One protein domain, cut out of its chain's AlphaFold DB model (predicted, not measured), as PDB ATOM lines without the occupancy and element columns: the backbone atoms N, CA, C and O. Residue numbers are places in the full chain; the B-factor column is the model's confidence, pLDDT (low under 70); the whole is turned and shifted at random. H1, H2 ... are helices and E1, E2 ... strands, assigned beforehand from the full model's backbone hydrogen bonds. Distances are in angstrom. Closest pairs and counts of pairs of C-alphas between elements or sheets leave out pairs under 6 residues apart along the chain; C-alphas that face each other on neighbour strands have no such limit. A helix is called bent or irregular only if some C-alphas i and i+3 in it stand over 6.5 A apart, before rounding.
ATOM      1  N   THR A   3     132.125 152.758  88.392       96.81
ATOM      2  CA  THR A   3     132.641 151.398  88.235       96.81
ATOM      3  C   THR A   3     132.462 150.955  86.793       96.81
ATOM      4  O   THR A   3     131.361 151.045  86.257       96.81
ATOM      5  N   VAL A   4     133.546 150.498  86.168       97.62
ATOM      6  CA  VAL A   4     133.533 149.923  84.823       97.62
ATOM      7  C   VAL A   4     133.620 148.407  84.920       97.62
ATOM      8  O   VAL A   4     134.561 147.870  85.505       97.62
ATOM      9  N   TRP A   5     132.637 147.732  84.340       97.44
ATOM     10  CA  TRP A   5     132.525 146.278  84.249       97.44
ATOM     11  C   TRP A   5     132.918 145.864  82.831       97.44
ATOM     12  O   TRP A   5     132.353 146.401  81.878       97.44
ATOM     13  N   TRP A   6     133.893 144.967  82.675       97.62
ATOM     14  CA  TRP A   6     134.462 144.619  81.362       97.62
ATOM     15  C   TRP A   6     134.913 143.158  81.294       97.62
ATOM     16  O   TRP A   6     134.886 142.459  82.304       97.62
ATOM     17  N   ASN A   7     135.374 142.724  80.117       96.38
ATOM     18  CA  ASN A   7     135.864 141.365  79.866       96.38
ATOM     19  C   ASN A   7     134.773 140.304  80.083       96.38
ATOM     20  O   ASN A   7     134.973 139.336  80.807       96.38
ATOM     21  N   GLY A   8     133.598 140.506  79.490       95.69
ATOM     22  CA  GLY A   8     132.491 139.550  79.496       95.69
ATOM     23  C   GLY A   8     131.670 139.655  78.213       95.69
ATOM     24  O   GLY A   8     131.861 140.582  77.425       95.69
ATOM     25  N   THR A   9     130.745 138.722  78.008       95.50
ATOM     26  CA  THR A   9     129.783 138.785  76.898       95.50
ATOM     27  C   THR A   9     128.531 139.511  77.375       95.50
ATOM     28  O   THR A   9     127.713 138.922  78.071       95.50
ATOM     29  N   ILE A  10     128.382 140.798  77.054       96.69
ATOM     30  CA  ILE A  10     127.339 141.642  77.657       96.69
ATOM     31  C   ILE A  10     126.177 141.844  76.695       96.69
ATOM     32  O   ILE A  10     126.311 142.587  75.726       96.69
ATOM     33  N   PHE A  11     125.023 141.245  76.987       94.38
ATOM     34  CA  PHE A  11     123.803 141.419  76.201       94.38
ATOM     35  C   PHE A  11     122.986 142.618  76.688       94.38
ATOM     36  O   PHE A  11     122.586 142.686  77.849       94.38
ATOM     37  N   THR A  12     122.668 143.557  75.795       91.69
ATOM     38  CA  THR A  12     121.904 144.765  76.165       91.69
ATOM     39  C   THR A  12     120.401 144.520  76.271       91.69
ATOM     40  O   THR A  12     119.695 145.280  76.938       91.69
ATOM     41  N   MET A  13     119.910 143.485  75.579       88.62
ATOM     42  CA  MET A  13     118.490 143.203  75.320       88.62
ATOM     43  C   MET A  13     117.731 144.343  74.625       88.62
ATOM     44  O   MET A  13     116.497 144.377  74.628       88.62
ATOM     45  N   HIS A  14     118.442 145.279  73.987       83.12
ATOM     46  CA  HIS A  14     117.818 146.375  73.249       83.12
ATOM     47  C   HIS A  14     117.352 145.939  71.849       83.12
ATOM     48  O   HIS A  14     116.252 146.300  71.425       83.12
ATOM     49  N   LYS A  15     118.154 145.132  71.146       84.69
ATOM     50  CA  LYS A  15     117.807 144.476  69.874       84.69
ATOM     51  C   LYS A  15     118.309 143.035  69.885       84.69
ATOM     52  O   LYS A  15     119.058 142.654  70.779       84.69
ATOM     53  N   TYR A  16     117.882 142.260  68.889       85.94
ATOM     54  CA  TYR A  16     118.363 140.899  68.681       85.94
ATOM     55  C   TYR A  16     119.894 140.846  68.685       85.94
ATOM     56  O   TYR A  16     120.512 141.541  67.878       85.94
ATOM     57  N   ASP A  17     120.461 140.035  69.583       85.00
ATOM     58  CA  ASP A  17     121.907 139.807  69.724       85.00
ATOM     59  C   ASP A  17     122.738 141.093  69.926       85.00
ATOM     60  O   ASP A  17     123.913 141.162  69.573       85.00
ATOM     61  N   ASP A  18     122.122 142.140  70.483       90.94
ATOM     62  CA  ASP A  18     122.794 143.414  70.737       90.94
ATOM     63  C   ASP A  18     123.704 143.315  71.966       90.94
ATOM     64  O   ASP A  18     123.271 142.899  73.048       90.94
ATOM     65  N   ARG A  19     124.974 143.693  71.783       94.88
ATOM     66  CA  ARG A  19     126.042 143.508  72.768       94.88
ATOM     67  C   ARG A  19     126.918 144.746  72.909       94.88
ATOM     68  O   ARG A  19     127.065 145.533  71.978       94.88
ATOM     69  N   VAL A  20     127.545 144.871  74.073       96.94
ATOM     70  CA  VAL A  20     128.569 145.885  74.374       96.94
ATOM     71  C   VAL A  20     129.789 145.222  75.013       96.94
ATOM     72  O   VAL A  20     129.703 144.089  75.480       96.94
ATOM     73  N   GLU A  21     130.935 145.899  75.036       97.31
ATOM     74  CA  GLU A  21     132.155 145.337  75.644       97.31
ATOM     75  C   GLU A  21     132.294 145.713  77.122       97.31
ATOM     76  O   GLU A  21     132.940 145.002  77.894       97.31
ATOM     77  N   ALA A  22     131.725 146.856  77.512       97.75
ATOM     78  CA  ALA A  22     131.807 147.367  78.866       97.75
ATOM     79  C   ALA A  22     130.573 148.185  79.273       97.75
ATOM     80  O   ALA A  22     129.891 148.802  78.448       97.75
ATOM     81  N   ILE A  23     130.332 148.215  80.585       97.56
ATOM     82  CA  ILE A  23     129.285 149.002  81.245       97.56
ATOM     83  C   ILE A  23     129.969 149.947  82.232       97.56
ATOM     84  O   ILE A  23     130.786 149.502  83.035       97.56
ATOM     85  N   CYS A  24     129.617 151.230  82.222       97.19
ATOM     86  CA  CYS A  24     129.994 152.186  83.257       97.19
ATOM     87  C   CYS A  24     128.778 152.476  84.134       97.19
ATOM     88  O   CYS A  24     127.746 152.937  83.644       97.19
ATOM     89  N   THR A  25     128.895 152.221  85.432       96.12
ATOM     90  CA  THR A  25     127.834 152.483  86.408       96.12
ATOM     91  C   THR A  25     128.278 153.502  87.438       96.12
ATOM     92  O   THR A  25     129.430 153.480  87.878       96.12
ATOM     93  N   SER A  26     127.358 154.338  87.900       93.44
ATOM     94  CA  SER A  26     127.568 155.184  89.068       93.44
ATOM     95  C   SER A  26     126.321 155.188  89.943       93.44
ATOM     96  O   SER A  26     125.196 155.226  89.452       93.44
ATOM     97  N   GLU A  27     126.532 155.081  91.256       84.31
ATOM     98  CA  GLU A  27     125.448 154.943  92.233       84.31
ATOM     99  C   GLU A  27     124.525 153.764  91.891       84.31
ATOM    100  O   GLU A  27     124.919 152.621  92.094       84.31
ATOM    101  N   ARG A  28     123.326 154.031  91.358       86.50
ATOM    102  CA  ARG A  28     122.314 153.024  90.999       86.50
ATOM    103  C   ARG A  28     122.068 152.912  89.495       86.50
ATOM    104  O   ARG A  28     121.215 152.128  89.081       86.50
ATOM    105  N   ALA A  29     122.771 153.701  88.688       91.44
ATOM    106  CA  ALA A  29     122.479 153.871  87.274       91.44
ATOM    107  C   ALA A  29     123.641 153.435  86.381       91.44
ATOM    108  O   ALA A  29     124.815 153.454  86.761       91.44
ATOM    109  N   ILE A  30     123.284 153.058  85.162       95.25
ATOM    110  CA  ILE A  30     124.186 152.892  84.035       95.25
ATOM    111  C   ILE A  30     124.404 154.271  83.434       95.25
ATOM    112  O   ILE A  30     123.506 154.847  82.819       95.25
ATOM    113  N   GLU A  31     125.609 154.792  83.606       95.38
ATOM    114  CA  GLU A  31     126.004 156.080  83.045       95.38
ATOM    115  C   GLU A  31     126.255 155.958  81.550       95.38
ATOM    116  O   GLU A  31     125.907 156.848  80.785       95.38
ATOM    117  N   GLU A  32     126.877 154.857  81.125       96.19
ATOM    118  CA  GLU A  32     127.278 154.668  79.737       96.19
ATOM    119  C   GLU A  32     127.556 153.191  79.435       96.19
ATOM    120  O   GLU A  32     127.896 152.409  80.323       96.19
ATOM    121  N   VAL A  33     127.416 152.813  78.166       96.94
ATOM    122  CA  VAL A  33     127.769 151.491  77.633       96.94
ATOM    123  C   VAL A  33     128.561 151.692  76.346       96.94
ATOM    124  O   VAL A  33     128.295 152.641  75.611       96.94
ATOM    125  N   GLY A  34     129.530 150.826  76.064       96.25
ATOM    126  CA  GLY A  34     130.403 151.013  74.906       96.25
ATOM    127  C   GLY A  34     131.594 150.068  74.902       96.25
ATOM    128  O   GLY A  34     131.502 148.946  75.410       96.25
ATOM    129  N   THR A  35     132.704 150.523  74.319       97.88
ATOM    130  CA  THR A  35     133.965 149.773  74.350       97.88
ATOM    131  C   THR A  35     134.681 149.962  75.684       97.88
ATOM    132  O   THR A  35     134.545 151.002  76.338       97.88
ATOM    133  N   PHE A  36     135.496 148.988  76.094       97.56
ATOM    134  CA  PHE A  36     136.294 149.141  77.319       97.56
ATOM    135  C   PHE A  36     137.236 150.352  77.233       97.56
ATOM    136  O   PHE A  36     137.359 151.117  78.188       97.56
ATOM    137  N   GLU A  37     137.835 150.578  76.060       97.62
ATOM    138  CA  GLU A  37     138.746 151.700  75.818       97.62
ATOM    139  C   GLU A  37     138.089 153.068  76.026       97.62
ATOM    140  O   GLU A  37     138.734 153.981  76.542       97.62
ATOM    141  N   GLN A  38     136.812 153.205  75.653       97.12
ATOM    142  CA  GLN A  38     136.041 154.437  75.829       97.12
ATOM    143  C   GLN A  38     135.722 154.709  77.300       97.12
ATOM    144  O   GLN A  38     135.728 155.865  77.720       97.12
ATOM    145  N   LEU A  39     135.442 153.660  78.081       97.31
ATOM    146  CA  LEU A  39     134.911 153.799  79.438       97.31
ATOM    147  C   LEU A  39     135.995 153.795  80.524       97.31
ATOM    148  O   LEU A  39     135.849 154.499  81.526       97.31
ATOM    149  N   GLN A  40     137.096 153.058  80.331       97.06
ATOM    150  CA  GLN A  40     138.186 152.951  81.311       97.06
ATOM    151  C   GLN A  40     138.759 154.297  81.807       97.06
ATOM    152  O   GLN A  40     139.088 154.367  82.993       97.06
ATOM    153  N   PRO A  41     138.853 155.388  81.007       97.00
ATOM    154  CA  PRO A  41     139.431 156.645  81.485       97.00
ATOM    155  C   PRO A  41     138.583 157.340  82.560       97.00
ATOM    156  O   PRO A  41     139.090 158.208  83.267       97.00
ATOM    157  N   TYR A  42     137.301 156.979  82.681       90.81
ATOM    158  CA  TYR A  42     136.367 157.557  83.649       90.81
ATOM    159  C   TYR A  42     136.159 156.676  84.890       90.81
ATOM    160  O   TYR A  42     135.331 157.017  85.737       90.81
ATOM    161  N   ALA A  43     136.844 155.533  84.980       94.88
ATOM    162  CA  ALA A  43     136.624 154.541  86.021       94.88
ATOM    163  C   ALA A  43     137.347 154.912  87.325       94.88
ATOM    164  O   ALA A  43     138.572 155.005  87.355       94.88
ATOM    165  N   ASP A  44     136.603 155.021  88.428       96.94
ATOM    166  CA  ASP A  44     137.202 154.993  89.770       96.94
ATOM    167  C   ASP A  44     137.574 153.552  90.162       96.94
ATOM    168  O   ASP A  44     138.507 153.308  90.928       96.94
ATOM    169  N   ARG A  45     136.821 152.577  89.637       96.00
ATOM    170  CA  ARG A  45     137.003 151.142  89.865       96.00
ATOM    171  C   ARG A  45     136.776 150.365  88.574       96.00
ATOM    172  O   ARG A  45     135.838 150.651  87.838       96.00
ATOM    173  N   ILE A  46     137.589 149.339  88.342       96.88
ATOM    174  CA  ILE A  46     137.430 148.404  87.223       96.88
ATOM    175  C   ILE A  46     137.149 147.008  87.786       96.88
ATOM    176  O   ILE A  46     137.828 146.567  88.716       96.88
ATOM    177  N   ILE A  47     136.138 146.330  87.245       95.50
ATOM    178  CA  ILE A  47     135.756 144.962  87.600       95.50
ATOM    179  C   ILE A  47     135.848 144.086  86.353       95.50
ATOM    180  O   ILE A  47     135.149 144.311  85.368       95.50
ATOM    181  N   ASP A  48     136.729 143.092  86.425       95.25
ATOM    182  CA  ASP A  48     136.886 142.044  85.422       95.25
ATOM    183  C   ASP A  48     135.790 140.981  85.605       95.25
ATOM    184  O   ASP A  48     135.668 140.380  86.678       95.25
ATOM    185  N   LEU A  49     134.989 140.780  84.559       95.25
ATOM    186  CA  LEU A  49     133.886 139.824  84.497       95.25
ATOM    187  C   LEU A  49     134.348 138.408  84.124       95.25
ATOM    188  O   LEU A  49     133.524 137.506  84.065       95.25
ATOM    189  N   LYS A  50     135.652 138.180  83.921       93.94
ATOM    190  CA  LYS A  50     136.278 136.856  83.744       93.94
ATOM    191  C   LYS A  50     135.752 136.049  82.550       93.94
ATOM    192  O   LYS A  50     135.792 134.823  82.566       93.94
ATOM    193  N   GLY A  51     135.271 136.725  81.516       94.62
ATOM    194  CA  GLY A  51     134.643 136.120  80.345       94.62
ATOM    195  C   GLY A  51     133.192 135.687  80.563       94.62
ATOM    196  O   GLY A  51     132.599 135.148  79.635       94.62
ATOM    197  N   TRP A  52     132.614 135.929  81.745       95.44
ATOM    198  CA  TRP A  52     131.228 135.585  82.053       95.44
ATOM    199  C   TRP A  52     130.240 136.327  81.158       95.44
ATOM    200  O   TRP A  52     130.502 137.426  80.653       95.44
ATOM    201  N   THR A  53     129.074 135.722  80.991       95.00
ATOM    202  CA  THR A  53     127.997 136.272  80.184       95.00
ATOM    203  C   THR A  53     127.071 137.104  81.055       95.00
ATOM    204  O   THR A  53     126.608 136.650  82.098       95.00
ATOM    205  N   VAL A  54     126.804 138.338  80.633       95.44
ATOM    206  CA  VAL A  54     126.018 139.317  81.382       95.44
ATOM    207  C   VAL A  54     124.666 139.516  80.724       95.44
ATOM    208  O   VAL A  54     124.576 139.841  79.537       95.44
ATOM    209  N   TYR A  55     123.626 139.403  81.537       92.38
ATOM    210  CA  TYR A  55     122.241 139.647  81.170       92.38
ATOM    211  C   TYR A  55     121.680 140.778  82.039       92.38
ATOM    212  O   TYR A  55     122.050 140.892  83.215       92.38
ATOM    213  N   PRO A  56     120.761 141.613  81.518       90.88
ATOM    214  CA  PRO A  56     119.980 142.478  82.384       90.88
ATOM    215  C   PRO A  56     119.199 141.613  83.375       90.88
ATOM    216  O   PRO A  56     118.638 140.582  82.995       90.88
ATOM    217  N   LEU A  57     119.136 142.035  84.637       87.06
ATOM    218  CA  LEU A  57     118.357 141.304  85.629       87.06
ATOM    219  C   LEU A  57     116.860 141.366  85.284       87.06
ATOM    220  O   LEU A  57     116.316 142.427  84.958       87.06
ATOM    221  N   ILE A  58     116.193 140.218  85.383       82.75
ATOM    222  CA  ILE A  58     114.747 140.094  85.191       82.75
ATOM    223  C   ILE A  58     114.034 140.841  86.330       82.75
ATOM    224  O   ILE A  58     114.405 140.709  87.493       82.75
ATOM    225  N   VAL A  59     113.008 141.635  86.011       78.06
ATOM    226  CA  VAL A  59     112.341 142.510  87.000       78.06
ATOM    227  C   VAL A  59     111.672 141.728  88.131       78.06
ATOM    228  O   VAL A  59     111.762 142.148  89.278       78.06
ATOM    229  N   GLU A  60     111.060 140.585  87.822       78.44
ATOM    230  CA  GLU A  60     110.489 139.664  88.815       78.44
ATOM    231  C   GLU A  60     111.553 139.209  89.826       78.44
ATOM    232  O   GLU A  60     111.382 139.359  91.032       78.44
ATOM    233  N   LEU A  61     112.710 138.774  89.321       80.56
ATOM    234  CA  LEU A  61     113.834 138.330  90.142       80.56
ATOM    235  C   LEU A  61     114.396 139.448  91.032       80.56
ATOM    236  O   LEU A  61     114.803 139.198  92.164       80.56
ATOM    237  N   TYR A  62     114.411 140.689  90.538       79.94
ATOM    238  CA  TYR A  62     114.792 141.849  91.342       79.94
ATOM    239  C   TYR A  62     113.848 142.053  92.535       79.94
ATOM    240  O   TYR A  62     114.325 142.317  93.637       79.94
ATOM    241  N   GLU A  63     112.533 141.948  92.322       77.56
ATOM    242  CA  GLU A  63     111.528 142.131  93.379       77.56
ATOM    243  C   GLU A  63     111.647 141.069  94.467       77.56
ATOM    244  O   GLU A  63     111.616 141.408  95.651       77.56
ATOM    245  N   ASP A  64     111.883 139.821  94.067       77.81
ATOM    246  CA  ASP A  64     112.169 138.739  94.998       77.81
ATOM    247  C   ASP A  64     113.406 139.070  95.841       77.81
ATOM    248  O   ASP A  64     113.313 139.092  97.067       77.81
ATOM    249  N   ILE A  65     114.534 139.431  95.217       76.88
ATOM    250  CA  ILE A  65     115.776 139.772  95.931       76.88
ATOM    251  C   ILE A  65     115.553 140.862  96.986       76.88
ATOM    252  O   ILE A  65     115.941 140.683  98.139       76.88
ATOM    253  N   ILE A  66     114.930 141.983  96.610       75.56
ATOM    254  CA  ILE A  66     114.735 143.100  97.548       75.56
ATOM    255  C   ILE A  66     113.690 142.795  98.624       75.56
ATOM    256  O   ILE A  66     113.685 143.457  99.654       75.56
ATOM    257  N   SER A  67     112.796 141.828  98.397       72.62
ATOM    258  CA  SER A  67     111.810 141.405  99.397       72.62
ATOM    259  C   SER A  67     112.412 140.516 100.485       72.62
ATOM    260  O   SER A  67     111.871 140.448 101.589       72.62
ATOM    261  N   PHE A  68     113.522 139.836 100.181       70.62
ATOM    262  CA  PHE A  68     114.217 138.961 101.122       70.62
ATOM    263  C   PHE A  68     115.282 139.673 101.956       70.62
ATOM    264  O   PHE A  68     115.677 139.129 102.986       70.62
ATOM    265  N   ASP A  69     115.754 140.848 101.532       62.62
ATOM    266  CA  ASP A  69     116.876 141.519 102.181       62.62
ATOM    267  C   ASP A  69     116.713 143.047 102.179       62.62
ATOM    268  O   ASP A  69     116.971 143.739 101.186       62.62
ATOM    269  N   ASP A  70     116.290 143.580 103.329       58.19
ATOM    270  CA  ASP A  70     116.177 145.022 103.568       58.19
ATOM    271  C   ASP A  70     117.558 145.721 103.541       58.19
ATOM    272  O   ASP A  70     117.635 146.919 103.258       58.19
ATOM    273  N   ASP A  71     118.657 144.979 103.753       53.81
ATOM    274  CA  ASP A  71     120.005 145.505 104.017       53.81
ATOM    275  C   ASP A  71     121.049 145.104 102.946       53.81
ATOM    276  O   ASP A  71     122.213 144.906 103.259       53.81
ATOM    277  N   HIS A  72     120.665 145.014 101.667       60.28
ATOM    278  CA  HIS A  72     121.446 145.295 100.431       60.28
ATOM    279  C   HIS A  72     122.972 144.983 100.301       60.28
ATOM    280  O   HIS A  72     123.593 145.453  99.344       60.28
ATOM    281  N   PHE A  73     123.616 144.191 101.161       60.62
ATOM    282  CA  PHE A  73     125.081 144.032 101.159       60.62
ATOM    283  C   PHE A  73     125.575 142.597 100.938       60.62
ATOM    284  O   PHE A  73     126.714 142.435 100.501       60.62
ATOM    285  N   SER A  74     124.761 141.563 101.172       69.00
ATOM    286  CA  SER A  74     125.073 140.184 100.762       69.00
ATOM    287  C   SER A  74     123.856 139.283 100.926       69.00
ATOM    288  O   SER A  74     123.379 139.110 102.043       69.00
ATOM    289  N   LEU A  75     123.443 138.604  99.855       75.69
ATOM    290  CA  LEU A  75     122.358 137.625  99.943       75.69
ATOM    291  C   LEU A  75     122.776 136.409 100.775       75.69
ATOM    292  O   LEU A  75     123.908 135.920 100.675       75.69
ATOM    293  N   SER A  76     121.849 135.900 101.591       79.50
ATOM    294  CA  SER A  76     122.042 134.637 102.304       79.50
ATOM    295  C   SER A  76     122.083 133.465 101.316       79.50
ATOM    296  O   SER A  76     121.515 133.526 100.224       79.50
ATOM    297  N   ARG A  77     122.731 132.361 101.709       80.69
ATOM    298  CA  ARG A  77     122.784 131.133 100.897       80.69
ATOM    299  C   ARG A  77     121.387 130.637 100.509       80.69
ATOM    300  O   ARG A  77     121.192 130.255  99.367       80.69
ATOM    301  N   GLU A  78     120.429 130.691 101.431       82.25
ATOM    302  CA  GLU A  78     119.047 130.267 101.179       82.25
ATOM    303  C   GLU A  78     118.375 131.123 100.095       82.25
ATOM    304  O   GLU A  78     117.681 130.596  99.228       82.25
ATOM    305  N   VAL A  79     118.614 132.438 100.098       81.81
ATOM    306  CA  VAL A  79     118.087 133.338  99.060       81.81
ATOM    307  C   VAL A  79     118.725 133.035  97.705       81.81
ATOM    308  O   VAL A  79     118.016 132.987  96.702       81.81
ATOM    309  N   ILE A  80     120.034 132.774  97.672       81.31
ATOM    310  CA  ILE A  80     120.755 132.410  96.443       81.31
ATOM    311  C   ILE A  80     120.237 131.085  95.876       81.31
ATOM    312  O   ILE A  80     119.913 131.026  94.697       81.31
ATOM    313  N   GLU A  81     120.084 130.049  96.704       83.25
ATOM    314  CA  GLU A  81     119.583 128.737  96.268       83.25
ATOM    315  C   GLU A  81     118.162 128.846  95.684       83.25
ATOM    316  O   GLU A  81     117.859 128.258  94.647       83.25
ATOM    317  N   ARG A  82     117.287 129.662  96.289       83.50
ATOM    318  CA  ARG A  82     115.944 129.921  95.739       83.50
ATOM    319  C   ARG A  82     115.989 130.696  94.426       83.50
ATOM    320  O   ARG A  82     115.191 130.418  93.532       83.50
ATOM    321  N   PHE A  83     116.909 131.647  94.307       83.12
ATOM    322  CA  PHE A  83     117.124 132.405  93.081       83.12
ATOM    323  C   PHE A  83     117.629 131.506  91.942       83.12
ATOM    324  O   PHE A  83     117.109 131.582  90.831       83.12
ATOM    325  N   GLU A  84     118.574 130.605  92.222       83.06
ATOM    326  CA  GLU A  84     119.046 129.583  91.278       83.06
ATOM    327  C   GLU A  84     117.898 128.672  90.824       83.06
ATOM    328  O   GLU A  84     117.711 128.477  89.624       83.06
ATOM    329  N   CYS A  85     117.055 128.189  91.748       84.25
ATOM    330  CA  CYS A  85     115.861 127.422  91.380       84.25
ATOM    331  C   CYS A  85     114.930 128.206  90.445       84.25
ATOM    332  O   CYS A  85     114.443 127.647  89.463       84.25
ATOM    333  N   ARG A  86     114.702 129.502  90.706       85.12
ATOM    334  CA  ARG A  86     113.833 130.312  89.843       85.12
ATOM    335  C   ARG A  86     114.439 130.530  88.457       85.12
ATOM    336  O   ARG A  86     113.693 130.510  87.483       85.12
ATOM    337  N   LEU A  87     115.760 130.688  88.338       81.44
ATOM    338  CA  LEU A  87     116.423 130.756  87.031       81.44
ATOM    339  C   LEU A  87     116.211 129.486  86.207       81.44
ATOM    340  O   LEU A  87     115.928 129.586  85.014       81.44
ATOM    341  N   VAL A  88     116.295 128.314  86.839       82.75
ATOM    342  CA  VAL A  88     116.023 127.028  86.182       82.75
ATOM    343  C   VAL A  88     114.584 126.968  85.663       82.75
ATOM    344  O   VAL A  88     114.348 126.534  84.536       82.75
ATOM    345  N   ASP A  89     113.612 127.447  86.438       85.88
ATOM    346  CA  ASP A  89     112.219 127.485  85.984       85.88
ATOM    347  C   ASP A  89     112.028 128.443  84.798       85.88
ATOM    348  O   ASP A  89     111.411 128.069  83.801       85.88
ATOM    349  N   ILE A  90     112.632 129.635  84.845       83.81
ATOM    350  CA  ILE A  90     112.594 130.598  83.731       83.81
ATOM    351  C   ILE A  90     113.229 130.001  82.471       83.81
ATOM    352  O   ILE A  90     112.694 130.159  81.374       83.81
ATOM    353  N   ALA A  91     114.346 129.288  82.609       81.88
ATOM    354  CA  ALA A  91     114.990 128.597  81.500       81.88
ATOM    355  C   ALA A  91     114.062 127.572  80.833       81.88
ATOM    356  O   ALA A  91     113.960 127.539  79.605       81.88
ATOM    357  N   ARG A  92     113.331 126.784  81.630       83.81
ATOM    358  CA  ARG A  92     112.332 125.830  81.123       83.81
ATOM    359  C   ARG A  92     111.188 126.535  80.401       83.81
ATOM    360  O   ARG A  92     110.768 126.077  79.342       83.81
ATOM    361  N   GLU A  93     110.695 127.646  80.944       86.56
ATOM    362  CA  GLU A  93     109.644 128.452  80.312       86.56
ATOM    363  C   GLU A  93     110.116 129.041  78.967       86.56
ATOM    364  O   GLU A  93     109.390 128.992  77.972       86.56
ATOM    365  N   VAL A  94     111.360 129.527  78.899       84.62
ATOM    366  CA  VAL A  94     111.995 130.022  77.667       84.62
ATOM    367  C   VAL A  94     112.148 128.907  76.625       84.62
ATOM    368  O   VAL A  94     111.793 129.117  75.463       84.62
ATOM    369  N   ALA A  95     112.602 127.716  77.022       82.62
ATOM    370  CA  ALA A  95     112.726 126.562  76.127       82.62
ATOM    371  C   ALA A  95     111.363 126.115  75.564       82.62
ATOM    372  O   ALA A  95     111.224 125.877  74.364       82.62
ATOM    373  N   GLN A  96     110.319 126.088  76.399       84.19
ATOM    374  CA  GLN A  96     108.954 125.791  75.946       84.19
ATOM    375  C   GLN A  96     108.450 126.825  74.933       84.19
ATOM    376  O   GLN A  96     107.807 126.470  73.944       84.19
ATOM    377  N   TRP A  97     108.765 128.107  75.144       84.50
ATOM    378  CA  TRP A  97     108.424 129.165  74.195       84.50
ATOM    379  C   TRP A  97     109.137 128.955  72.849       84.50
ATOM    380  O   TRP A  97     108.506 129.071  71.793       84.50
ATOM    381  N   ASN A  98     110.423 128.593  72.867       82.44
ATOM    382  CA  ASN A  98     111.169 128.264  71.651       82.44
ATOM    383  C   ASN A  98     110.481 127.150  70.856       82.44
ATOM    384  O   ASN A  98     110.232 127.321  69.662       82.44
ATOM    385  N   GLU A  99     110.133 126.041  71.516       84.06
ATOM    386  CA  GLU A  99     109.486 124.893  70.875       84.06
ATOM    387  C   GLU A  99     108.098 125.252  70.331       84.06
ATOM    388  O   GLU A  99     107.768 124.939  69.185       84.06
ATOM    389  N   GLN A 100     107.291 125.961  71.123       88.00
ATOM    390  CA  GLN A 100     105.915 126.292  70.761       88.00
ATOM    391  C   GLN A 100     105.829 127.284  69.591       88.00
ATOM    392  O   GLN A 100     104.926 127.172  68.758       88.00
ATOM    393  N   TYR A 101     106.728 128.273  69.532       87.69
ATOM    394  CA  TYR A 101     106.630 129.387  68.581       87.69
ATOM    395  C   TYR A 101     107.737 129.400  67.518       87.69
ATOM    396  O   TYR A 101     107.700 130.245  66.622       87.69
ATOM    397  N   GLY A 102     108.704 128.480  67.582       87.00
ATOM    398  CA  GLY A 102     109.816 128.399  66.632       87.00
ATOM    399  C   GLY A 102     110.744 129.615  66.688       87.00
ATOM    400  O   GLY A 102     111.257 130.052  65.655       87.00
ATOM    401  N   VAL A 103     110.912 130.200  67.875       85.44
ATOM    402  CA  VAL A 103     111.783 131.359  68.120       85.44
ATOM    403  C   VAL A 103     113.108 130.920  68.746       85.44
ATOM    404  O   VAL A 103     113.245 129.796  69.213       85.44
ATOM    405  N   THR A 104     114.108 131.799  68.732       85.31
ATOM    406  CA  THR A 104     115.393 131.535  69.398       85.31
ATOM    407  C   THR A 104     115.307 131.814  70.899       85.31
ATOM    408  O   THR A 104     114.549 132.698  71.302       85.31
ATOM    409  N   SER A 105     116.173 131.183  71.705       82.81
ATOM    410  CA  SER A 105     116.262 131.424  73.159       82.81
ATOM    411  C   SER A 105     116.452 132.898  73.506       82.81
ATOM    412  O   SER A 105     115.868 133.389  74.465       82.81
ATOM    413  N   PHE A 106     117.201 133.638  72.679       85.38
ATOM    414  CA  PHE A 106     117.315 135.090  72.807       85.38
ATOM    415  C   PHE A 106     115.947 135.773  72.717       85.38
ATOM    416  O   PHE A 106     115.588 136.588  73.564       85.38
ATOM    417  N   THR A 107     115.177 135.448  71.676       83.94
ATOM    418  CA  THR A 107     113.869 136.060  71.423       83.94
ATOM    419  C   THR A 107     112.878 135.686  72.519       83.94
ATOM    420  O   THR A 107     112.171 136.561  73.013       83.94
ATOM    421  N   ALA A 108     112.854 134.418  72.929       86.56
ATOM    422  CA  ALA A 108     112.007 133.948  74.017       86.56
ATOM    423  C   ALA A 108     112.365 134.613  75.354       86.56
ATOM    424  O   ALA A 108     111.472 135.126  76.022       86.56
ATOM    425  N   LEU A 109     113.649 134.712  75.718       85.12
ATOM    426  CA  LEU A 109     114.066 135.398  76.946       85.12
ATOM    427  C   LEU A 109     113.763 136.901  76.896       85.12
ATOM    428  O   LEU A 109     113.267 137.467  77.868       85.12
ATOM    429  N   GLN A 110     114.009 137.562  75.762       84.38
ATOM    430  CA  GLN A 110     113.667 138.975  75.595       84.38
ATOM    431  C   GLN A 110     112.157 139.198  75.764       84.38
ATOM    432  O   GLN A 110     111.741 140.143  76.439       84.38
ATOM    433  N   GLN A 111     111.328 138.327  75.181       81.81
ATOM    434  CA  GLN A 111     109.877 138.386  75.343       81.81
ATOM    435  C   GLN A 111     109.451 138.087  76.777       81.81
ATOM    436  O   GLN A 111     108.613 138.823  77.289       81.81
ATOM    437  N   TYR A 112     110.066 137.100  77.435       84.31
ATOM    438  CA  TYR A 112     109.847 136.790  78.846       84.31
ATOM    439  C   TYR A 112     110.104 138.015  79.727       84.31
ATOM    440  O   TYR A 112     109.241 138.403  80.516       84.31
ATOM    441  N   ILE A 113     111.254 138.676  79.556       79.69
ATOM    442  CA  ILE A 113     111.606 139.887  80.309       79.69
ATOM    443  C   ILE A 113     110.551 140.972  80.086       79.69
ATOM    444  O   ILE A 113     110.079 141.576  81.041       79.69
ATOM    445  N   VAL A 114     110.139 141.211  78.838       76.25
ATOM    446  CA  VAL A 114     109.150 142.250  78.512       76.25
ATOM    447  C   VAL A 114     107.743 141.902  79.022       76.25
ATOM    448  O   VAL A 114     107.020 142.798  79.466       76.25
ATOM    449  N   SER A 115     107.326 140.634  78.957       74.69
ATOM    450  CA  SER A 115     105.980 140.199  79.349       74.69
ATOM    451  C   SER A 115     105.768 140.219  80.859       74.69
ATOM    452  O   SER A 115     104.653 140.498  81.296       74.69
ATOM    453  N   HIS A 116     106.827 139.984  81.637       75.38
ATOM    454  CA  HIS A 116     106.792 139.932  83.101       75.38
ATOM    455  C   HIS A 116     107.099 141.277  83.775       75.38
ATOM    456  O   HIS A 116     107.159 141.363  84.999       75.38
ATOM    457  N   VAL A 117     107.245 142.361  83.004       70.25
ATOM    458  CA  VAL A 117     107.283 143.727  83.547       70.25
ATOM    459  C   VAL A 117     105.843 144.226  83.748       70.25
ATOM    460  O   VAL A 117     105.113 144.361  82.752       70.25
ATOM    461  N   PRO A 118     105.423 144.552  84.992       68.00
ATOM    462  CA  PRO A 118     104.099 145.111  85.263       68.00
ATOM    463  C   PRO A 118     103.813 146.328  84.380       68.00
ATOM    464  O   PRO A 118     104.718 147.115  84.095       68.00
ATOM    465  N   VAL A 119     102.564 146.508  83.938       66.06
ATOM    466  CA  VAL A 119     102.204 147.563  82.969       66.06
ATOM    467  C   VAL A 119     102.587 148.949  83.488       66.06
ATOM    468  O   VAL A 119     103.151 149.747  82.740       66.06
ATOM    469  N   GLU A 120     102.373 149.211  84.777       63.72
ATOM    470  CA  GLU A 120     102.786 150.448  85.442       63.72
ATOM    471  C   GLU A 120     104.312 150.652  85.477       63.72
ATOM    472  O   GLU A 120     104.783 151.787  85.532       63.72
ATOM    473  N   LYS A 121     105.091 149.569  85.374       58.91
ATOM    474  CA  LYS A 121     106.560 149.562  85.322       58.91
ATOM    475  C   LYS A 121     107.105 149.455  83.893       58.91
ATOM    476  O   LYS A 121     108.316 149.378  83.720       58.91
ATOM    477  N   ARG A 122     106.272 149.520  82.846       54.78
ATOM    478  CA  ARG A 122     106.742 149.535  81.438       54.78
ATOM    479  C   ARG A 122     107.429 150.839  81.022       54.78
ATOM    480  O   ARG A 122     108.039 150.890  79.960       54.78
ATOM    481  N   VAL A 123     107.355 151.870  81.867       51.22
ATOM    482  CA  VAL A 123     108.195 153.081  81.793       51.22
ATOM    483  C   VAL A 123     109.513 152.896  82.564       51.22
ATOM    484  O   VAL A 123     110.356 153.790  82.564       51.22
ATOM    485  N   SER A 124     109.688 151.768  83.264       60.59
ATOM    486  CA  SER A 124     110.894 151.518  84.047       60.59
ATOM    487  C   SER A 124     112.086 151.322  83.131       60.59
ATOM    488  O   SER A 124     111.993 150.797  82.022       60.59
ATOM    489  N   THR A 125     113.233 151.721  83.647       65.25
ATOM    490  CA  THR A 125     114.509 151.560  82.980       65.25
ATOM    491  C   THR A 125     115.143 150.203  83.322       65.25
ATOM    492  O   THR A 125     116.360 150.064  83.334       65.25
ATOM    493  N   ARG A 126     114.326 149.186  83.640       74.31
ATOM    494  CA  ARG A 126     114.771 147.841  84.039       74.31
ATOM    495  C   ARG A 126     114.629 146.844  82.887       74.31
ATOM    496  O   ARG A 126     113.847 147.056  81.963       74.31
ATOM    497  N   GLY A 127     115.389 145.750  82.941       76.31
ATOM    498  CA  GLY A 127     115.375 144.703  81.911       76.31
ATOM    499  C   GLY A 127     116.184 145.031  80.647       76.31
ATOM    500  O   GLY A 127     116.078 144.313  79.656       76.31
ATOM    501  N   LYS A 128     116.991 146.101  80.666       87.00
ATOM    502  CA  LYS A 128     117.942 146.461  79.600       87.00
ATOM    503  C   LYS A 128     119.228 147.023  80.192       87.00
ATOM    504  O   LYS A 128     119.197 147.653  81.244       87.00
ATOM    505  N   ILE A 129     120.331 146.860  79.466       92.06
ATOM    506  CA  ILE A 129     121.621 147.483  79.786       92.06
ATOM    507  C   ILE A 129     121.841 148.630  78.797       92.06
ATOM    508  O   ILE A 129     122.210 148.406  77.646       92.06
ATOM    509  N   ALA A 130     121.560 149.859  79.227       92.50
ATOM    510  CA  ALA A 130     121.700 151.062  78.410       92.50
ATOM    511  C   ALA A 130     121.861 152.315  79.283       92.50
ATOM    512  O   ALA A 130     121.504 152.309  80.457       92.50
ATOM    513  N   ASN A 131     122.364 153.410  78.709       93.38
ATOM    514  CA  ASN A 131     122.488 154.696  79.407       93.38
ATOM    515  C   ASN A 131     121.149 155.108  80.068       93.38
ATOM    516  O   ASN A 131     120.077 154.963  79.469       93.38
ATOM    517  N   GLY A 132     121.214 155.556  81.323       90.19
ATOM    518  CA  GLY A 132     120.069 155.976  82.132       90.19
ATOM    519  C   GLY A 132     119.256 154.827  82.735       90.19
ATOM    520  O   GLY A 132     118.247 155.080  83.395       90.19
ATOM    521  N   HIS A 133     119.665 153.573  82.512       90.62
ATOM    522  CA  HIS A 133     118.995 152.399  83.067       90.62
ATOM    523  C   HIS A 133     119.499 152.026  84.453       90.62
ATOM    524  O   HIS A 133     120.610 152.385  84.836       90.62
ATOM    525  N   GLU A 134     118.661 151.349  85.239       89.50
ATOM    526  CA  GLU A 134     119.074 150.882  86.562       89.50
ATOM    527  C   GLU A 134     120.145 149.787  86.428       89.50
ATOM    528  O   GLU A 134     120.047 148.888  85.590       89.50
ATOM    529  N   ALA A 135     121.178 149.860  87.263       90.75
ATOM    530  CA  ALA A 135     122.333 148.972  87.209       90.75
ATOM    531  C   ALA A 135     122.056 147.631  87.911       90.75
ATOM    532  O   ALA A 135     122.553 147.387  89.015       90.75
ATOM    533  N   HIS A 136     121.257 146.775  87.265       90.12
ATOM    534  CA  HIS A 136     120.977 145.407  87.713       90.12
ATOM    535  C   HIS A 136     121.397 144.383  86.664       90.12
ATOM    536  O   HIS A 136     120.853 144.371  85.555       90.12
ATOM    537  N   PHE A 137     122.323 143.498  87.024       91.62
ATOM    538  CA  PHE A 137     122.890 142.514  86.104       91.62
ATOM    539  C   PHE A 137     123.005 141.146  86.756       91.62
ATOM    540  O   PHE A 137     123.399 141.028  87.918       91.62
ATOM    541  N   LEU A 138     122.711 140.124  85.964       92.19
ATOM    542  CA  LEU A 138     123.018 138.738  86.269       92.19
ATOM    543  C   LEU A 138     124.203 138.311  85.407       92.19
ATOM    544  O   LEU A 138     124.155 138.454  84.185       92.19
ATOM    545  N   MET A 139     125.240 137.773  86.040       93.75
ATOM    546  CA  MET A 139     126.386 137.202  85.347       93.75
ATOM    547  C   MET A 139     126.399 135.697  85.540       93.75
ATOM    548  O   MET A 139     126.522 135.215  86.668       93.75
ATOM    549  N   LEU A 140     126.285 134.982  84.427       92.50
ATOM    550  CA  LEU A 140     126.398 133.531  84.363       92.50
ATOM    551  C   LEU A 140     127.774 133.151  83.829       92.50
ATOM    552  O   LEU A 140     128.339 133.864  82.997       92.50
ATOM    553  N   GLU A 141     128.325 132.041  84.309       92.19
ATOM    554  CA  GLU A 141     129.613 131.558  83.803       92.19
ATOM    555  C   GLU A 141     129.509 131.094  82.341       92.19
ATOM    556  O   GLU A 141     130.467 131.217  81.578       92.19
ATOM    557  N   GLU A 142     128.321 130.648  81.941       90.69
ATOM    558  CA  GLU A 142     127.977 130.141  80.621       90.69
ATOM    559  C   GLU A 142     127.149 131.147  79.790       90.69
ATOM    560  O   GLU A 142     126.485 132.053  80.305       90.69
ATOM    561  N   ASP A 143     127.176 130.999  78.462       89.38
ATOM    562  CA  ASP A 143     126.252 131.688  77.550       89.38
ATOM    563  C   ASP A 143     125.025 130.796  77.305       89.38
ATOM    564  O   ASP A 143     125.078 129.871  76.492       89.38
ATOM    565  N   ILE A 144     123.911 131.083  77.988       84.50
ATOM    566  CA  ILE A 144     122.675 130.290  77.907       84.50
ATOM    567  C   ILE A 144     122.031 130.311  76.517       84.50
ATOM    568  O   ILE A 144     121.165 129.490  76.237       84.50
ATOM    569  N   PHE A 145     122.448 131.205  75.614       82.88
ATOM    570  CA  PHE A 145     121.984 131.187  74.226       82.88
ATOM    571  C   PHE A 145     122.769 130.230  73.331       82.88
ATOM    572  O   PHE A 145     122.343 129.971  72.205       82.88
ATOM    573  N   GLN A 146     123.911 129.731  73.804       83.00
ATOM    574  CA  GLN A 146     124.712 128.711  73.124       83.00
ATOM    575  C   GLN A 146     124.520 127.316  73.738       83.00
ATOM    576  O   GLN A 146     125.028 126.339  73.192       83.00
ATOM    577  N   MET A 147     123.806 127.218  74.862       78.62
ATOM    578  CA  MET A 147     123.492 125.959  75.536       78.62
ATOM    579  C   MET A 147     122.306 125.262  74.865       78.62
ATOM    580  O   MET A 147     121.410 125.914  74.324       78.62
ATOM    581  N   PHE A 148     122.283 123.929  74.911       66.81
ATOM    582  CA  PHE A 148     121.080 123.181  74.556       66.81
ATOM    583  C   PHE A 148     120.043 123.306  75.674       66.81
ATOM    584  O   PHE A 148     120.408 123.444  76.836       66.81
ATOM    585  N   ASP A 149     118.752 123.192  75.346       66.94
ATOM    586  CA  ASP A 149     117.655 123.393  76.309       66.94
ATOM    587  C   ASP A 149     117.784 122.542  77.590       66.94
ATOM    588  O   ASP A 149     117.378 122.975  78.664       66.94
ATOM    589  N   HIS A 150     118.375 121.347  77.490       66.19
ATOM    590  CA  HIS A 150     118.602 120.451  78.629       66.19
ATOM    591  C   HIS A 150     119.810 120.837  79.492       66.19
ATOM    592  O   HIS A 150     119.860 120.447  80.655       66.19
ATOM    593  N   ASP A 151     120.745 121.612  78.947       75.75
ATOM    594  CA  ASP A 151     121.963 122.027  79.639       75.75
ATOM    595  C   ASP A 151     121.753 123.323  80.427       75.75
ATOM    596  O   ASP A 151     122.542 123.626  81.314       75.75
ATOM    597  N   ILE A 152     120.698 124.103  80.143       69.81
ATOM    598  CA  ILE A 152     120.489 125.415  80.787       69.81
ATOM    599  C   ILE A 152     120.383 125.286  82.320       69.81
ATOM    600  O   ILE A 152     120.764 126.205  83.042       69.81
ATOM    601  N   GLU A 153     119.938 124.134  82.835       72.00
ATOM    602  CA  GLU A 153     119.889 123.855  84.280       72.00
ATOM    603  C   GLU A 153     121.280 123.782  84.939       72.00
ATOM    604  O   GLU A 153     121.389 123.865  86.161       72.00
ATOM    605  N   GLU A 154     122.346 123.636  84.148       80.06
ATOM    606  CA  GLU A 154     123.736 123.601  84.612       80.06
ATOM    607  C   GLU A 154     124.374 124.996  84.704       80.06
ATOM    608  O   GLU A 154     125.477 125.131  85.245       80.06
ATOM    609  N   ALA A 155     123.693 126.038  84.209       83.75
ATOM    610  CA  ALA A 155     124.208 127.400  84.226       83.75
ATOM    611  C   ALA A 155     124.453 127.887  85.663       83.75
ATOM    612  O   ALA A 155     123.575 127.839  86.529       83.75
ATOM    613  N   SER A 156     125.658 128.389  85.918       86.69
ATOM    614  CA  SER A 156     126.105 128.815  87.242       86.69
ATOM    615  C   SER A 156     126.103 130.334  87.374       86.69
ATOM    616  O   SER A 156     126.603 131.048  86.504       86.69
ATOM    617  N   ILE A 157     125.621 130.850  88.510       89.44
ATOM    618  CA  ILE A 157     125.718 132.282  88.821       89.44
ATOM    619  C   ILE A 157     127.149 132.607  89.254       89.44
ATOM    620  O   ILE A 157     127.607 132.186  90.315       89.44
ATOM    621  N   GLY A 158     127.848 133.410  88.456       91.25
ATOM    622  CA  GLY A 158     129.166 133.937  88.809       91.25
ATOM    623  C   GLY A 158     129.069 135.180  89.698       91.25
ATOM    624  O   GLY A 158     129.800 135.321  90.685       91.25
ATOM    625  N   MET A 159     128.157 136.098  89.365       92.19
ATOM    626  CA  MET A 159     127.948 137.345  90.104       92.19
ATOM    627  C   MET A 159     126.537 137.898  89.890       92.19
ATOM    628  O   MET A 159     125.952 137.753  88.821       92.19
ATOM    629  N   LEU A 160     126.016 138.578  90.907       91.06
ATOM    630  CA  LEU A 160     124.762 139.320  90.845       91.06
ATOM    631  C   LEU A 160     125.007 140.757  91.303       91.06
ATOM    632  O   LEU A 160     125.541 140.995  92.393       91.06
ATOM    633  N   VAL A 161     124.600 141.706  90.465       90.69
ATOM    634  CA  VAL A 161     124.683 143.141  90.736       90.69
ATOM    635  C   VAL A 161     123.277 143.699  90.826       90.69
ATOM    636  O   VAL A 161     122.478 143.528  89.910       90.69
ATOM    637  N   VAL A 162     122.990 144.386  91.926       87.94
ATOM    638  CA  VAL A 162     121.709 145.041  92.186       87.94
ATOM    639  C   VAL A 162     121.988 146.466  92.642       87.94
ATOM    640  O   VAL A 162     122.781 146.687  93.556       87.94
ATOM    641  N   ASN A 163     121.346 147.449  92.010       87.06
ATOM    642  CA  ASN A 163     121.535 148.874  92.295       87.06
ATOM    643  C   ASN A 163     123.017 149.302  92.205       87.06
ATOM    644  O   ASN A 163     123.473 150.102  93.018       87.06
ATOM    645  N   GLY A 164     123.779 148.740  91.260       87.25
ATOM    646  CA  GLY A 164     125.216 149.001  91.097       87.25
ATOM    647  C   GLY A 164     126.122 148.331  92.141       87.25
ATOM    648  O   GLY A 164     127.344 148.470  92.069       87.25
ATOM    649  N   THR A 165     125.552 147.576  93.084       87.69
ATOM    650  CA  THR A 165     126.272 146.882  94.158       87.69
ATOM    651  C   THR A 165     126.335 145.386  93.881       87.69
ATOM    652  O   THR A 165     125.346 144.776  93.491       87.69
ATOM    653  N   VAL A 166     127.497 144.774  94.116       90.12
ATOM    654  CA  VAL A 166     127.637 143.311  94.084       90.12
ATOM    655  C   VAL A 166     126.957 142.733  95.323       90.12
ATOM    656  O   VAL A 166     127.455 142.933  96.428       90.12
ATOM    657  N   VAL A 167     125.847 142.020  95.136       86.62
ATOM    658  CA  VAL A 167     125.082 141.382  96.229       86.62
ATOM    659  C   VAL A 167     125.352 139.880  96.339       86.62
ATOM    660  O   VAL A 167     125.093 139.272  97.375       86.62
ATOM    661  N   HIS A 168     125.907 139.284  95.282       87.25
ATOM    662  CA  HIS A 168     126.443 137.930  95.288       87.25
ATOM    663  C   HIS A 168     127.658 137.843  94.361       87.25
ATOM    664  O   HIS A 168     127.676 138.433  93.281       87.25
ATOM    665  N   HIS A 169     128.664 137.078  94.770       87.88
ATOM    666  CA  HIS A 169     129.789 136.681  93.932       87.88
ATOM    667  C   HIS A 169     130.223 135.281  94.347       87.88
ATOM    668  O   HIS A 169     130.504 135.039  95.525       87.88
ATOM    669  N   ARG A 170     130.329 134.379  93.371       82.00
ATOM    670  CA  ARG A 170     130.803 133.024  93.603       82.00
ATOM    671  C   ARG A 170     132.275 133.065  94.003       82.00
ATOM    672  O   ARG A 170     133.171 133.336  93.200       82.00
TER     673      ARG A 170
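AT A GLANCE: This is residues 3 to 170 of the 179 residues of an uncharacterized protein of Planococcaceae bacterium Storch 2/2-2 (UniProt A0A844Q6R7). One strongly twisted sheet of eight strands runs through the model, with the short helix H1 over E1 and E2 at one end and a loose group of helices H2, H3 and H4 on the side far from H1, where the long H3 reaches to Gln 100. Two three-strand meanders, E1 E2 E3 and E6 E7 E8, are joined in the sheet through E5, which is beside both E1 and E6. The printed part has 168 residues with four named helices and eight named strands: along the chain come three strands, E1 to E3, then H1, then E4 and E5, then H2, H3 and H4, and last three strands, E6 to E8; the class is mixed, helices and strands, and the sheet is branched, with both parallel and antiparallel neighbours, at E1, which has E2 on one side and E4 and E5 on the other side. It is compact, with a radius of gyration of the C-alphas of 15.2 A, and spans 46 by 34 by 34 A.

HOW THE PARTS SIT: E1, residues 3 to 11, bends by 98 degrees at residue 8. E2, residues 19 to 26, is its antiparallel neighbour, with N 5 and O 23 2.9 A apart. E3, residues 29 to 34, is antiparallel to E2, with N 24 and O 32 2.8 A apart. H1, residues 36 to 42, is on the sheet at a height of 7.7 A, over E2 and only just over E1, with 3 C-alphas; the C-alphas of Ala 22 and Phe 36, the closest of E2 and H1, are 5.1 A apart. On the other side of E1 from E2 are its parallel neighbours E4, residues 45 to 48, with N 4 and O 45 2.8 A apart, and E5, residues 53 to 56, with N 54 and O 9 2.8 A apart. H2, residues 59 to 68, and H3, residues 77 to 101, only graze the sheet. They form a helical hairpin and only just touch, with 3 pairs of C-alphas within 8 A, the closest Phe 68 and Val 79 at 7.1 A. H4, residues 105 to 115, is not on the sheet; it touches H3 at residues 94 to 98 alone, the closest C-alphas being Val 94 and Ala 108, 5.4 A. E6, residues 137 to 140, is antiparallel to E5, with N 55 and O 138 2.9 A apart. E7, residues 157 to 162, is antiparallel to E6, with N 139 and O 159 2.9 A apart, and E8, residues 165 to 169, to E7, with N 160 and O 168 2.9 A apart. Every O i to N i+4 pair is within hydrogen-bond range in H2, H3 and H4, but 1 of 3 in H1, where 2 of 4 O i to N i+3 pairs are.

IN THESE COORDINATES: E1 begins at C-alpha 3 (132.641, 151.398, 88.235) and is 18.0 A long; E2 is 20.1 A. H3 runs 36.2 A to C-alpha 101 (106.630, 129.387, 68.581). E8 ends at C-alpha 169 (129.789, 136.681, 93.932). H1 is irregular, but only just: C-alphas 38 and 41 are 7.0 A apart.

THE WHOLE: The C-alphas farthest apart, of Asp 44 and Gln 100, are 46.5 A apart. The printed part has no cut. The long links are H4 to E6 and E6 to E7. The pLDDT is under 70 at residues 69 to 74, 118 to 125, 148 to 150 and 152.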